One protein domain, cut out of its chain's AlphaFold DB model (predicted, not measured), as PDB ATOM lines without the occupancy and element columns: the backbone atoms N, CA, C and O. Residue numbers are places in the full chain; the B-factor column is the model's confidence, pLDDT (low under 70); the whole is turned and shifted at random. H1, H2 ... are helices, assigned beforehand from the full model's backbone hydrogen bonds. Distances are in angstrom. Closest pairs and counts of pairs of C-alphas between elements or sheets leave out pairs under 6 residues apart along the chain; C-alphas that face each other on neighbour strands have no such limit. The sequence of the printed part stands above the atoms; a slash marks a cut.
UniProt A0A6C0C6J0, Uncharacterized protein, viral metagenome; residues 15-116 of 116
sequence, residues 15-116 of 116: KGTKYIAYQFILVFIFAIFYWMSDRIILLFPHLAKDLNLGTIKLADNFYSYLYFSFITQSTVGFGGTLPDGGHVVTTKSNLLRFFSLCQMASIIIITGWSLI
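AT A GLANCE: This is residues 15 to 116 of the 116 residues of an uncharacterized protein of viral metagenome (UniProt A0A6C0C6J0). Two long helices, H1 and H4, make a V, with the first residues of H1 at the last residues of H4, and a shorter helix, H3, sits inside the V and touches both arms. The small helix H2 makes a corner at the far end of H1, and a long loop, residues 75 to 93, joins H3 to H4. The printed part has 102 residues with four named helices, H1, H2, H3 and H4 in chain order, and no named strand; the class is all helix. It is only just loose, close to compact, with a radius of gyration of the C-alphas of 15.5 A, and elongated, spanning 49 by 30 by 19 A.

IN THESE COORDINATES: H1, residues 15 to 43, is the longest helix at 41.1 A and begins at C-alpha 15 (-60.824, 51.255, -21.509). H2, residues 45 to 50, measures 9.0 A. H3, residues 62 to 74, measures 18.5 A. H4, residues 94 to 113, measures 28.0 A and ends at C-alpha 113 (-56.396, 45.824, -27.449).

HOW THE PARTS SIT: Residues 23 to 35 of H1 touch H3 at a steep tilt of 47 degrees, opposite ways; the closest C-alphas, of Ala 31 and Leu 66, are 4.8 A apart. Residues 15 to 23 of H1 touch residues 108 to 113 of H4 at a steep tilt of 49 degrees, opposite ways, closest at the C-alphas of Gly 16 and Gly 112, 4.4 A. Residues 101 to 108 of H4 touch H3, the same way, at 37 degrees, only just a steep tilt; the closest C-alphas are those of Ser 74 and Met 104, 5.8 A. H2 is close to H1 but not clearly touching, about perpendicular at 81 degrees, with the C-alphas of Ile 41 and Ala 48 closest at 6.1 A. H2 is apart from H3 and H4. In H1, H2, H3 and H4 every O i to N i+4 pair is within hydrogen-bond range.

THE WHOLE: The C-alphas farthest apart, of His 46 and Ile 116, are 48.6 A apart. The printed part has no cut. The links H2 to H3 and H3 to H4 are long, and H1 to H2 is tight. The mean pLDDT of the printed part is 81.2, with residues 55, 77 to 90 and 92 under 70.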
ATOM      1  N   LYS A  15     -61.059  52.321 -22.495       83.75
ATOM      2  CA  LYS A  15     -60.824  51.255 -21.509       83.75
ATOM      3  C   LYS A  15     -59.528  50.508 -21.797       83.75
ATOM      4  O   LYS A  15     -58.711  50.390 -20.890       83.75
ATOM      5  N   GLY A  16     -59.309  50.088 -23.044       85.62
ATOM      6  CA  GLY A  16     -58.088  49.381 -23.440       85.62
ATOM      7  C   GLY A  16     -56.820  50.208 -23.228       85.62
ATOM      8  O   GLY A  16     -55.879  49.755 -22.582       85.62
ATOM      9  N   THR A  17     -56.818  51.474 -23.661       86.75
ATOM     10  CA  THR A  17     -55.670  52.374 -23.448       86.75
ATOM     11  C   THR A  17     -55.388  52.612 -21.963       86.75
ATOM     12  O   THR A  17     -54.232  52.576 -21.542       86.75
ATOM     13  N   LYS A  18     -56.433  52.816 -21.143       89.25
ATOM     14  CA  LYS A  18     -56.279  52.961 -19.686       89.25
ATOM     15  C   LYS A  18     -55.745  51.684 -19.048       89.25
ATOM     16  O   LYS A  18     -54.865  51.774 -18.203       89.25
ATOM     17  N   TYR A  19     -56.227  50.517 -19.474       90.38
ATOM     18  CA  TYR A  19     -55.733  49.227 -19.002       90.38
ATOM     19  C   TYR A  19     -54.231  49.072 -19.264       90.38
ATOM     20  O   TYR A  19     -53.485  48.780 -18.334       90.38
ATOM     21  N   ILE A  20     -53.774  49.342 -20.493       89.75
ATOM     22  CA  ILE A  20     -52.347  49.275 -20.848       89.75
ATOM     23  C   ILE A  20     -51.534  50.210 -19.948       89.75
ATOM     24  O   ILE A  20     -50.548  49.785 -19.347       89.75
ATOM     25  N   ALA A  21     -51.967  51.466 -19.803       90.69
ATOM     26  CA  ALA A  21     -51.283  52.441 -18.958       90.69
ATOM     27  C   ALA A  21     -51.220  51.996 -17.486       90.69
ATOM     28  O   ALA A  21     -50.153  52.048 -16.875       90.69
ATOM     29  N   TYR A  22     -52.333  51.511 -16.924       92.31
ATOM     30  CA  TYR A  22     -52.372  51.008 -15.552       92.31
ATOM     31  C   TYR A  22     -51.467  49.801 -15.359       92.31
ATOM     32  O   TYR A  22     -50.779  49.744 -14.347       92.31
ATOM     33  N   GLN A  23     -51.393  48.889 -16.328       91.88
ATOM     34  CA  GLN A  23     -50.504  47.739 -16.220       91.88
ATOM     35  C   GLN A  23     -49.032  48.150 -16.175       91.88
ATOM     36  O   GLN A  23     -48.303  47.689 -15.302       91.88
ATOM     37  N   PHE A  24     -48.588  49.076 -17.029       90.69
ATOM     38  CA  PHE A  24     -47.208  49.574 -16.963       90.69
ATOM     39  C   PHE A  24     -46.900  50.311 -15.648       90.69
ATOM     40  O   PHE A  24     -45.810  50.153 -15.100       90.69
ATOM     41  N   ILE A  25     -47.855  51.075 -15.108       93.44
ATOM     42  CA  ILE A  25     -47.702  51.728 -13.797       93.44
ATOM     43  C   ILE A  25     -47.610  50.682 -12.680       93.44
ATOM     44  O   ILE A  25     -46.716  50.756 -11.837       93.44
ATOM     45  N   LEU A  26     -48.497  49.685 -12.685       93.25
ATOM     46  CA  LEU A  26     -48.498  48.606 -11.698       93.25
ATOM     47  C   LEU A  26     -47.207  47.798 -11.757       93.25
ATOM     48  O   LEU A  26     -46.666  47.474 -10.707       93.25
ATOM     49  N   VAL A  27     -46.657  47.544 -12.947       92.81
ATOM     50  CA  VAL A  27     -45.347  46.897 -13.088       92.81
ATOM     51  C   VAL A  27     -44.261  47.655 -12.318       92.81
ATOM     52  O   VAL A  27     -43.436  47.048 -11.640       92.81
ATOM     53  N   PHE A  28     -44.258  48.985 -12.373       93.31
ATOM     54  CA  PHE A  28     -43.276  49.768 -11.628       93.31
ATOM     55  C   PHE A  28     -43.531  49.734 -10.113       93.31
ATOM     56  O   PHE A  28     -42.599  49.557  -9.331       93.31
ATOM     57  N   ILE A  29     -44.794  49.844  -9.690       95.38
ATOM     58  CA  ILE A  29     -45.183  49.795  -8.270       95.38
ATOM     59  C   ILE A  29     -44.814  48.444  -7.644       95.38
ATOM     60  O   ILE A  29     -44.188  48.397  -6.588       95.38
ATOM     61  N   PHE A  30     -45.148  47.338  -8.306       94.25
ATOM     62  CA  PHE A  30     -44.834  46.000  -7.809       94.25
ATOM     63  C   PHE A  30     -43.328  45.716  -7.822       94.25
ATOM     64  O   PHE A  30     -42.834  45.072  -6.901       94.25
ATOM     65  N   ALA A  31     -42.569  46.257  -8.781       93.19
ATOM     66  CA  ALA A  31     -41.108  46.193  -8.742       93.19
ATOM     67  C   ALA A  31     -40.531  46.868  -7.485       93.19
ATOM     68  O   ALA A  31     -39.624  46.323  -6.853       93.19
ATOM     69  N   ILE A  32     -41.080  48.022  -7.086       94.12
ATOM     70  CA  ILE A  32     -40.708  48.690  -5.831       94.12
ATOM     71  C   ILE A  32     -41.080  47.818  -4.630       94.12
ATOM     72  O   ILE A  32     -40.262  47.669  -3.728       94.12
ATOM     73  N   PHE A  33     -42.268  47.208  -4.614       94.62
ATOM     74  CA  PHE A  33     -42.672  46.322  -3.518       94.62
ATOM     75  C   PHE A  33     -41.770  45.096  -3.383       94.62
ATOM     76  O   PHE A  33     -41.377  44.770  -2.265       94.62
ATOM     77  N   TYR A  34     -41.371  44.464  -4.489       89.75
ATOM     78  CA  TYR A  34     -40.396  43.375  -4.443       89.75
ATOM     79  C   TYR A  34     -39.044  43.845  -3.903       89.75
ATOM     80  O   TYR A  34     -38.491  43.218  -3.004       89.75
ATOM     81  N   TRP A  35     -38.546  44.989  -4.375       91.00
ATOM     82  CA  TRP A  35     -37.304  45.565  -3.864       91.00
ATOM     83  C   TRP A  35     -37.381  45.884  -2.363       91.00
ATOM     84  O   TRP A  35     -36.455  45.578  -1.616       91.00
ATOM     85  N   MET A  36     -38.489  46.472  -1.900       92.12
ATOM     86  CA  MET A  36     -38.713  46.763  -0.482       92.12
ATOM     87  C   MET A  36     -38.793  45.487   0.355       92.12
ATOM     88  O   MET A  36     -38.211  45.449   1.435       92.12
ATOM     89  N   SER A  37     -39.472  44.449  -0.139       89.25
ATOM     90  CA  SER A  37     -39.569  43.146   0.526       89.25
ATOM     91  C   SER A  37     -38.180  42.569   0.810       89.25
ATOM     92  O   SER A  37     -37.872  42.238   1.955       89.25
ATOM     93  N   ASP A  38     -37.302  42.554  -0.195       88.19
ATOM     94  CA  ASP A  38     -35.924  42.080  -0.036       88.19
ATOM     95  C   ASP A  38     -35.136  42.935   0.971       88.19
ATOM     96  O   ASP A  38     -34.385  42.407   1.793       88.19
ATOM     97  N   ARG A  39     -35.333  44.262   0.982       89.56
ATOM     98  CA  ARG A  39     -34.685  45.155   1.962       89.56
ATOM     99  C   ARG A  39     -35.168  44.932   3.388       89.56
ATOM    100  O   ARG A  39     -34.346  44.957   4.299       89.56
ATOM    101  N   ILE A  40     -36.461  44.697   3.587       89.31
ATOM    102  CA  ILE A  40     -37.026  44.391   4.906       89.31
ATOM    103  C   ILE A  40     -36.421  43.092   5.432       89.31
ATOM    104  O   ILE A  40     -35.948  43.051   6.564       89.31
ATOM    105  N   ILE A  41     -36.358  42.059   4.596       86.25
ATOM    106  CA  ILE A  41     -35.784  40.769   4.980       86.25
ATOM    107  C   ILE A  41     -34.301  40.901   5.355       86.25
ATOM    108  O   ILE A  41     -33.857  40.307   6.336       86.25
ATOM    109  N   LEU A  42     -33.541  41.722   4.624       84.56
ATOM    110  CA  LEU A  42     -32.135  41.983   4.943       84.56
ATOM    111  C   LEU A  42     -31.939  42.742   6.257       84.56
ATOM    112  O   LEU A  42     -30.998  42.454   6.993       84.56
ATOM    113  N   LEU A  43     -32.800  43.720   6.544       90.00
ATOM    114  CA  LEU A  43     -32.742  44.505   7.781       90.00
ATOM    115  C   LEU A  43     -33.194  43.691   9.002       90.00
ATOM    116  O   LEU A  43     -32.718  43.928  10.111       90.00
ATOM    117  N   PHE A  44     -34.083  42.721   8.799       89.69
ATOM    118  CA  PHE A  44     -34.701  41.925   9.855       89.69
ATOM    119  C   PHE A  44     -34.566  40.421   9.557       89.69
ATOM    120  O   PHE A  44     -35.556  39.745   9.281       89.69
ATOM    121  N   PRO A  45     -33.354  39.845   9.655       83.62
ATOM    122  CA  PRO A  45     -33.106  38.451   9.272       83.62
ATOM    123  C   PRO A  45     -33.872  37.424  10.120       83.62
ATOM    124  O   PRO A  45     -34.102  36.301   9.676       83.62
ATOM    125  N   HIS A  46     -34.308  37.798  11.326       87.69
ATOM    126  CA  HIS A  46     -35.181  36.955  12.145       87.69
ATOM    127  C   HIS A  46     -36.558  36.746  11.492       87.69
ATOM    128  O   HIS A  46     -37.057  35.629  11.539       87.69
ATOM    129  N   LEU A  47     -37.110  37.744  10.780       85.69
ATOM    130  CA  LEU A  47     -38.368  37.586  10.035       85.69
ATOM    131  C   LEU A  47     -38.260  36.476   8.992       85.69
ATOM    132  O   LEU A  47     -39.192  35.697   8.835       85.69
ATOM    133  N   ALA A  48     -37.125  36.357   8.298       82.00
ATOM    134  CA  ALA A  48     -36.936  35.289   7.317       82.00
ATOM    135  C   ALA A  48     -36.965  33.894   7.956       82.00
ATOM    136  O   ALA A  48     -37.489  32.950   7.359       82.00
ATOM    137  N   LYS A  49     -36.423  33.776   9.174       83.69
ATOM    138  CA  LYS A  49     -36.438  32.536   9.952       83.69
ATOM    139  C   LYS A  49     -37.846  32.217  10.453       83.69
ATOM    140  O   LYS A  49     -38.299  31.093  10.277       83.69
ATOM    141  N   ASP A  50     -38.542  33.204  11.007       89.81
ATOM    142  CA  ASP A  50     -39.887  33.036  11.564       89.81
ATOM    143  C   ASP A  50     -40.922  32.720  10.472       89.81
ATOM    144  O   ASP A  50     -41.831  31.918  10.674       89.81
ATOM    145  N   LEU A  51     -40.743  33.294   9.279       86.56
ATOM    146  CA  LEU A  51     -41.578  33.046   8.103       86.56
ATOM    147  C   LEU A  51     -41.183  31.780   7.320       86.56
ATOM    148  O   LEU A  51     -41.804  31.491   6.299       86.56
ATOM    149  N   ASN A  52     -40.174  31.019   7.767       86.25
ATOM    150  CA  ASN A  52     -39.666  29.816   7.092       86.25
ATOM    151  C   ASN A  52     -39.350  30.025   5.596       86.25
ATOM    152  O   ASN A  52     -39.584  29.145   4.769       86.25
ATOM    153  N   LEU A  53     -38.791  31.184   5.236       77.88
ATOM    154  CA  LEU A  53     -38.535  31.549   3.834       77.88
ATOM    155  C   LEU A  53     -37.323  30.828   3.211       77.88
ATOM    156  O   LEU A  53     -37.085  30.949   2.011       77.88
ATOM    157  N   GLY A  54     -36.564  30.061   4.000       75.19
ATOM    158  CA  GLY A  54     -35.375  29.346   3.534       75.19
ATOM    159  C   GLY A  54     -34.248  30.282   3.077       75.19
ATOM    160  O   GLY A  54     -34.135  31.422   3.530       75.19
ATOM    161  N   THR A  55     -33.375  29.790   2.194       69.56
ATOM    162  CA  THR A  55     -32.273  30.586   1.636       69.56
ATOM    163  C   THR A  55     -32.797  31.506   0.539       69.56
ATOM    164  O   THR A  55     -33.081  31.063  -0.574       69.56
ATOM    165  N   ILE A  56     -32.897  32.799   0.836       70.88
ATOM    166  CA  ILE A  56     -33.377  33.798  -0.120       70.88
ATOM    167  C   ILE A  56     -32.213  34.247  -1.001       70.88
ATOM    168  O   ILE A  56     -31.213  34.779  -0.515       70.88
ATOM    169  N   LYS A  57     -32.343  34.037  -2.313       70.31
ATOM    170  CA  LYS A  57     -31.447  34.638  -3.304       70.31
ATOM    171  C   LYS A  57     -31.959  36.033  -3.635       70.31
ATOM    172  O   LYS A  57     -33.017  36.169  -4.239       70.31
ATOM    173  N   LEU A  58     -31.197  37.043  -3.234       75.06
ATOM    174  CA  LEU A  58     -31.488  38.432  -3.570       75.06
ATOM    175  C   LEU A  58     -31.292  38.667  -5.062       75.06
ATOM    176  O   LEU A  58     -30.405  38.079  -5.683       75.06
ATOM    177  N   ALA A  59     -32.076  39.582  -5.618       73.69
ATOM    178  CA  ALA A  59     -31.866  39.996  -6.992       73.69
ATOM    179  C   ALA A  59     -30.646  40.931  -7.108       73.69
ATOM    180  O   ALA A  59     -30.511  41.891  -6.346       73.69
ATOM    181  N   ASP A  60     -29.797  40.693  -8.111       74.62
ATOM    182  CA  ASP A  60     -28.529  41.420  -8.297       74.62
ATOM    183  C   ASP A  60     -28.700  42.925  -8.564       74.62
ATOM    184  O   ASP A  60     -27.816  43.730  -8.274       74.62
ATOM    185  N   ASN A  61     -29.817  43.324  -9.177       82.25
ATOM    186  CA  ASN A  61     -30.069  44.705  -9.572       82.25
ATOM    187  C   ASN A  61     -31.570  45.019  -9.631       82.25
ATOM    188  O   ASN A  61     -32.418  44.127  -9.616       82.25
ATOM    189  N   PHE A  62     -31.902  46.312  -9.734       85.19
ATOM    190  CA  PHE A  62     -33.298  46.749  -9.761       85.19
ATOM    191  C   PHE A  62     -34.078  46.230 -10.982       85.19
ATOM    192  O   PHE A  62     -35.275  45.954 -10.892       85.19
ATOM    193  N   TYR A  63     -33.398  46.039 -12.117       82.38
ATOM    194  CA  TYR A  63     -34.017  45.534 -13.344       82.38
ATOM    195  C   TYR A  63     -34.569  44.116 -13.180       82.38
ATOM    196  O   TYR A  63     -35.556  43.774 -13.827       82.38
ATOM    197  N   SER A  64     -33.989  43.313 -12.287       82.12
ATOM    198  CA  SER A  64     -34.525  41.999 -11.939       82.12
ATOM    199  C   SER A  64     -35.910  42.099 -11.288       82.12
ATOM    200  O   SER A  64     -36.810  41.367 -11.688       82.12
ATOM    201  N   TYR A  65     -36.137  43.051 -10.372       86.31
ATOM    202  CA  TYR A  65     -37.470  43.272  -9.782       86.31
ATOM    203  C   TYR A  65     -38.473  43.802 -10.807       86.31
ATOM    204  O   TYR A  65     -39.626  43.370 -10.819       86.31
ATOM    205  N   LEU A  66     -38.032  44.693 -11.703       87.31
ATOM    206  CA  LEU A  66     -38.861  45.175 -12.812       87.31
ATOM    207  C   LEU A  66     -39.318  44.015 -13.701       87.31
ATOM    208  O   LEU A  66     -40.489  43.915 -14.058       87.31
ATOM    209  N   TYR A  67     -38.399  43.109 -14.024       85.00
ATOM    210  CA  TYR A  67     -38.692  41.928 -14.819       85.00
ATOM    211  C   TYR A  67     -39.622  40.952 -14.102       85.00
ATOM    212  O   TYR A  67     -40.600  40.524 -14.707       85.00
ATOM    213  N   PHE A  68     -39.387  40.646 -12.821       82.94
ATOM    214  CA  PHE A  68     -40.318  39.821 -12.045       82.94
ATOM    215  C   PHE A  68     -41.716  40.420 -12.040       82.94
ATOM    216  O   PHE A  68     -42.689  39.715 -12.296       82.94
ATOM    217  N   SER A  69     -41.818  41.733 -11.847       88.88
ATOM    218  CA  SER A  69     -43.103  42.409 -11.907       88.88
ATOM    219  C   SER A  69     -43.755  42.332 -13.287       88.88
ATOM    220  O   SER A  69     -44.966  42.133 -13.366       88.88
ATOM    221  N   PHE A  70     -42.989  42.451 -14.372       86.62
ATOM    222  CA  PHE A  70     -43.506  42.246 -15.726       86.62
ATOM    223  C   PHE A  70     -44.039  40.828 -15.928       86.62
ATOM    224  O   PHE A  70     -45.109  40.662 -16.514       86.62
ATOM    225  N   ILE A  71     -43.341  39.806 -15.429       85.00
ATOM    226  CA  ILE A  71     -43.801  38.414 -15.512       85.00
ATOM    227  C   ILE A  71     -45.113  38.237 -14.760       85.00
ATOM    228  O   ILE A  71     -46.048  37.653 -15.305       85.00
ATOM    229  N   THR A  72     -45.190  38.738 -13.526       85.19
ATOM    230  CA  THR A  72     -46.393  38.610 -12.699       85.19
ATOM    231  C   THR A  72     -47.591  39.274 -13.378       85.19
ATOM    232  O   THR A  72     -48.635  38.642 -13.502       85.19
ATOM    233  N   GLN A  73     -47.437  40.504 -13.880       85.00
ATOM    234  CA  GLN A  73     -48.546  41.243 -14.501       85.00
ATOM    235  C   GLN A  73     -48.927  40.724 -15.892       85.00
ATOM    236  O   GLN A  73     -50.094  40.770 -16.271       85.00
ATOM    237  N   SER A  74     -47.964  40.205 -16.658       82.69
ATOM    238  CA  SER A  74     -48.241  39.581 -17.959       82.69
ATOM    239  C   SER A  74     -48.780  38.155 -17.838       82.69
ATOM    240  O   SER A  74     -49.230  37.596 -18.834       82.69
ATOM    241  N   THR A  75     -48.748  37.548 -16.645       81.50
ATOM    242  CA  THR A  75     -49.160  36.156 -16.366       81.50
ATOM    243  C   THR A  75     -48.448  35.090 -17.205       81.50
ATOM    244  O   THR A  75     -48.813  33.922 -17.158       81.50
ATOM    245  N   VAL A  76     -47.389  35.467 -17.936       72.19
ATOM    246  CA  VAL A  76     -46.602  34.548 -18.774       72.19
ATOM    247  C   VAL A  76     -45.972  33.452 -17.937       72.19
ATOM    248  O   VAL A  76     -45.780  32.349 -18.433       72.19
ATOM    249  N   GLY A  77     -45.655  33.766 -16.674       62.97
ATOM    250  CA  GLY A  77     -45.090  32.812 -15.738       62.97
ATOM    251  C   GLY A  77     -43.877  32.116 -16.341       62.97
ATOM    252  O   GLY A  77     -43.920  30.913 -16.583       62.97
ATOM    253  N   PHE A  78     -42.783  32.851 -16.586       64.75
ATOM    254  CA  PHE A  78     -41.497  32.206 -16.855       64.75
ATOM    255  C   PHE A  78     -41.029  31.525 -15.557       64.75
ATOM    256  O   PHE A  78     -40.191  32.045 -14.830       64.75
ATOM    257  N   GLY A  79     -41.616  30.365 -15.244       50.62
ATOM    258  CA  GLY A  79     -41.191  29.482 -14.154       50.62
ATOM    259  C   GLY A  79     -39.816  28.864 -14.414       50.62
ATOM    260  O   GLY A  79     -39.224  28.259 -13.528       50.62
ATOM    261  N   GLY A  80     -39.294  29.043 -15.629       47.81
ATOM    262  CA  GLY A  80     -37.943  28.696 -16.012       47.81
ATOM    263  C   GLY A  80     -37.000  29.841 -15.701       47.81
ATOM    264  O   GLY A  80     -36.807  30.760 -16.497       47.81
ATOM    265  N   THR A  81     -36.322  29.704 -14.577       51.38
ATOM    266  CA  THR A  81     -34.895  29.954 -14.587       51.38
ATOM    267  C   THR A  81     -34.267  29.411 -15.883       51.38
ATOM    268  O   THR A  81     -34.669  28.353 -16.372       51.38
ATOM    269  N   LEU A  82     -33.284  30.111 -16.442       55.88
ATOM    270  CA  LEU A  82     -32.356  29.569 -17.439       55.88
ATOM    271  C   LEU A  82     -31.912  28.138 -17.038       55.88
ATOM    272  O   LEU A  82     -32.036  27.770 -15.868       55.88
ATOM    273  N   PRO A  83     -31.368  27.317 -17.956       52.47
ATOM    274  CA  PRO A  83     -30.943  25.944 -17.644       52.47
ATOM    275  C   PRO A  83     -30.025  25.810 -16.411       52.47
ATOM    276  O   PRO A  83     -29.903  24.729 -15.847       52.47
ATOM    277  N   ASP A  84     -29.391  26.906 -15.992       55.56
ATOM    278  CA  ASP A  84     -28.522  27.049 -14.824       55.56
ATOM    279  C   ASP A  84     -29.234  27.507 -13.530       55.56
ATOM    280  O   ASP A  84     -28.576  27.733 -12.516       55.56
ATOM    281  N   GLY A  85     -30.558  27.673 -13.519       53.94
ATOM    282  CA  GLY A  85     -31.261  28.225 -12.359       53.94
ATOM    283  C   GLY A  85     -31.233  29.764 -12.279       53.94
ATOM    284  O   GLY A  85     -31.690  30.321 -11.282       53.94
ATOM    285  N   GLY A  86     -30.703  30.462 -13.293       57.84
ATOM    286  CA  GLY A  86     -30.579  31.923 -13.338       57.84
ATOM    287  C   GLY A  86     -31.797  32.645 -13.923       57.84
ATOM    288  O   GLY A  86     -32.656  32.048 -14.562       57.84
ATOM    289  N   HIS A  87     -31.889  33.961 -13.750       65.94
ATOM    290  CA  HIS A  87     -32.989  34.753 -14.305       65.94
ATOM    291  C   HIS A  87     -32.700  35.166 -15.752       65.94
ATOM    292  O   HIS A  87     -31.563  35.444 -16.127       65.94
ATOM    293  N   VAL A  88     -33.733  35.303 -16.588       67.56
ATOM    294  CA  VAL A  88     -33.548  35.810 -17.961       67.56
ATOM    295  C   VAL A  88     -32.922  37.212 -17.957       67.56
ATOM    296  O   VAL A  88     -32.167  37.537 -18.862       67.56
ATOM    297  N   VAL A  89     -33.123  38.023 -16.912       66.44
ATOM    298  CA  VAL A  89     -32.415  39.312 -16.754       66.44
ATOM    299  C   VAL A  89     -30.935  39.141 -16.453       66.44
ATOM    300  O   VAL A  89     -30.139  39.983 -16.849       66.44
ATOM    301  N   THR A  90     -30.536  38.066 -15.777       65.88
ATOM    302  CA  THR A  90     -29.128  37.793 -15.465       65.88
ATOM    303  C   THR A  90     -28.424  37.056 -16.607       65.88
ATOM    304  O   THR A  90     -27.200  36.948 -16.591       65.88
ATOM    305  N   THR A  91     -29.150  36.622 -17.651       71.00
ATOM    306  CA  THR A  91     -28.543  36.034 -18.859       71.00
ATOM    307  C   THR A  91     -27.536  36.993 -19.483       71.00
ATOM    308  O   THR A  91     -27.796  38.189 -19.555       71.00
ATOM    309  N   LYS A  92     -26.404  36.512 -19.999       67.56
ATOM    310  CA  LYS A  92     -25.430  37.382 -20.689       67.56
ATOM    311  C   LYS A  92     -25.966  37.953 -22.013       67.56
ATOM    312  O   LYS A  92     -25.450  38.952 -22.505       67.56
ATOM    313  N   SER A  93     -26.989  37.331 -22.598       77.94
ATOM    314  CA  SER A  93     -27.532  37.720 -23.901       77.94
ATOM    315  C   SER A  93     -28.501  38.903 -23.806       77.94
ATOM    316  O   SER A  93     -29.670  38.746 -23.456       77.94
ATOM    317  N   ASN A  94     -28.044  40.093 -24.204       77.50
ATOM    318  CA  ASN A  94     -28.905  41.277 -24.331       77.50
ATOM    319  C   ASN A  94     -30.056  41.067 -25.328       77.50
ATOM    320  O   ASN A  94     -31.150  41.589 -25.124       77.50
ATOM    321  N   LEU A  95     -29.827  40.268 -26.375       79.06
ATOM    322  CA  LEU A  95     -30.840  39.958 -27.380       79.06
ATOM    323  C   LEU A  95     -31.993  39.138 -26.784       79.06
ATOM    324  O   LEU A  95     -33.158  39.444 -27.027       79.06
ATOM    325  N   LEU A  96     -31.672  38.138 -25.954       78.56
ATOM    326  CA  LEU A  96     -32.682  37.331 -25.269       78.56
ATOM    327  C   LEU A  96     -33.508  38.191 -24.305       78.56
ATOM    328  O   LEU A  96     -34.733  38.120 -24.323       78.56
ATOM    329  N   ARG A  97     -32.847  39.066 -23.530       77.19
ATOM    330  CA  ARG A  97     -33.528  40.022 -22.639       77.19
ATOM    331  C   ARG A  97     -34.515  40.900 -23.406       77.19
ATOM    332  O   ARG A  97     -35.649  41.072 -22.965       77.19
ATOM    333  N   PHE A  98     -34.094  41.432 -24.555       82.44
ATOM    334  CA  PHE A  98     -34.933  42.282 -25.394       82.44
ATOM    335  C   PHE A  98     -36.159  41.531 -25.925       82.44
ATOM    336  O   PHE A  98     -37.278  42.016 -25.778       82.44
ATOM    337  N   PHE A  99     -35.985  40.325 -26.472       84.25
ATOM    338  CA  PHE A  99     -37.118  39.542 -26.972       84.25
ATOM    339  C   PHE A  99     -38.084  39.117 -25.868       84.25
ATOM    340  O   PHE A  99     -39.294  39.202 -26.070       84.25
ATOM    341  N   SER A 100     -37.587  38.733 -24.692       80.94
ATOM    342  CA  SER A 100     -38.454  38.427 -23.551       80.94
ATOM    343  C   SER A 100     -39.242  39.652 -23.091       80.94
ATOM    344  O   SER A 100     -40.430  39.532 -22.801       80.94
ATOM    345  N   LEU A 101     -38.630  40.842 -23.076       83.38
ATOM    346  CA  LEU A 101     -39.345  42.087 -22.788       83.38
ATOM    347  C   LEU A 101     -40.444  42.352 -23.822       83.38
ATOM    348  O   LEU A 101     -41.585  42.613 -23.445       83.38
ATOM    349  N   CYS A 102     -40.124  42.235 -25.113       86.50
ATOM    350  CA  CYS A 102     -41.089  42.403 -26.199       86.50
ATOM    351  C   CYS A 102     -42.249  41.406 -26.100       86.50
ATOM    352  O   CYS A 102     -43.394  41.788 -26.321       86.50
ATOM    353  N   GLN A 103     -41.980  40.152 -25.729       83.44
ATOM    354  CA  GLN A 103     -43.002  39.125 -25.537       83.44
ATOM    355  C   GLN A 103     -43.937  39.440 -24.358       83.44
ATOM    356  O   GLN A 103     -45.145  39.266 -24.463       83.44
ATOM    357  N   MET A 104     -43.408  39.922 -23.232       86.19
ATOM    358  CA  MET A 104     -44.251  40.304 -22.090       86.19
ATOM    359  C   MET A 104     -45.066  41.565 -22.393       86.19
ATOM    360  O   MET A 104     -46.254  41.635 -22.078       86.19
ATOM    361  N   ALA A 105     -44.445  42.553 -23.045       86.38
ATOM    362  CA  ALA A 105     -45.120  43.775 -23.462       86.38
ATOM    363  C   ALA A 105     -46.222  43.493 -24.493       86.38
ATOM    364  O   ALA A 105     -47.294  44.091 -24.414       86.38
ATOM    365  N   SER A 106     -45.997  42.561 -25.428       88.75
ATOM    366  CA  SER A 106     -46.996  42.215 -26.440       88.75
ATOM    367  C   SER A 106     -48.262  41.641 -25.815       88.75
ATOM    368  O   SER A 106     -49.347  41.985 -26.265       88.75
ATOM    369  N   ILE A 107     -48.160  40.861 -24.737       86.69
ATOM    370  CA  ILE A 107     -49.334  40.320 -24.040       86.69
ATOM    371  C   ILE A 107     -50.146  41.432 -23.388       86.69
ATOM    372  O   ILE A 107     -51.349  41.503 -23.613       86.69
ATOM    373  N   ILE A 108     -49.502  42.359 -22.670       87.56
ATOM    374  CA  ILE A 108     -50.196  43.519 -22.085       87.56
ATOM    375  C   ILE A 108     -50.919  44.321 -23.178       87.56
ATOM    376  O   ILE A 108     -52.072  44.716 -22.998       87.56
ATOM    377  N   ILE A 109     -50.264  44.531 -24.323       86.56
ATOM    378  CA  ILE A 109     -50.829  45.270 -25.457       86.56
ATOM    379  C   ILE A 109     -51.987  44.502 -26.105       86.56
ATOM    380  O   ILE A 109     -53.029  45.104 -26.342       86.56
ATOM    381  N   ILE A 110     -51.853  43.199 -26.366       86.56
ATOM    382  CA  ILE A 110     -52.899  42.362 -26.979       86.56
ATOM    383  C   ILE A 110     -54.121  42.280 -26.061       86.56
ATOM    384  O   ILE A 110     -55.244  42.459 -26.527       86.56
ATOM    385  N   THR A 111     -53.918  42.071 -24.757       85.62
ATOM    386  CA  THR A 111     -55.003  42.072 -23.766       85.62
ATOM    387  C   THR A 111     -55.659  43.444 -23.660       85.62
ATOM    388  O   THR A 111     -56.875  43.542 -23.574       85.62
ATOM    389  N   GLY A 112     -54.883  44.526 -23.698       84.62
ATOM    390  CA  GLY A 112     -55.445  45.872 -23.732       84.62
ATOM    391  C   GLY A 112     -56.234  46.152 -25.009       84.62
ATOM    392  O   GLY A 112     -57.294  46.769 -24.955       84.62
ATOM    393  N   TRP A 113     -55.745  45.672 -26.152       84.62
ATOM    394  CA  TRP A 113     -56.396  45.824 -27.449       84.62
ATOM    395  C   TRP A 113     -57.703  45.036 -27.540       84.62
ATOM    396  O   TRP A 113     -58.671  45.548 -28.089       84.62
ATOM    397  N   SER A 114     -57.778  43.828 -26.972       84.06
ATOM    398  CA  SER A 114     -59.017  43.036 -26.967       84.06
ATOM    399  C   SER A 114     -60.150  43.666 -26.145       84.06
ATOM    400  O   SER A 114     -61.300  43.253 -26.273       84.06
ATOM    401  N   LEU A 115     -59.837  44.675 -25.325       77.81
ATOM    402  CA  LEU A 115     -60.793  45.446 -24.526       77.81
ATOM    403  C   LEU A 115     -61.288  46.734 -25.221       77.81
ATOM    404  O   LEU A 115     -62.097  47.454 -24.628       77.81
ATOM    405  N   ILE A 116     -60.805  47.044 -26.434       76.94
ATOM    406  CA  ILE A 116     -61.218  48.193 -27.270       76.94
ATOM    407  C   ILE A 116     -62.410  47.804 -28.145       76.94
ATOM    408  O   ILE A 116     -63.450  48.500 -28.054       76.94
TER     409      ILE A 116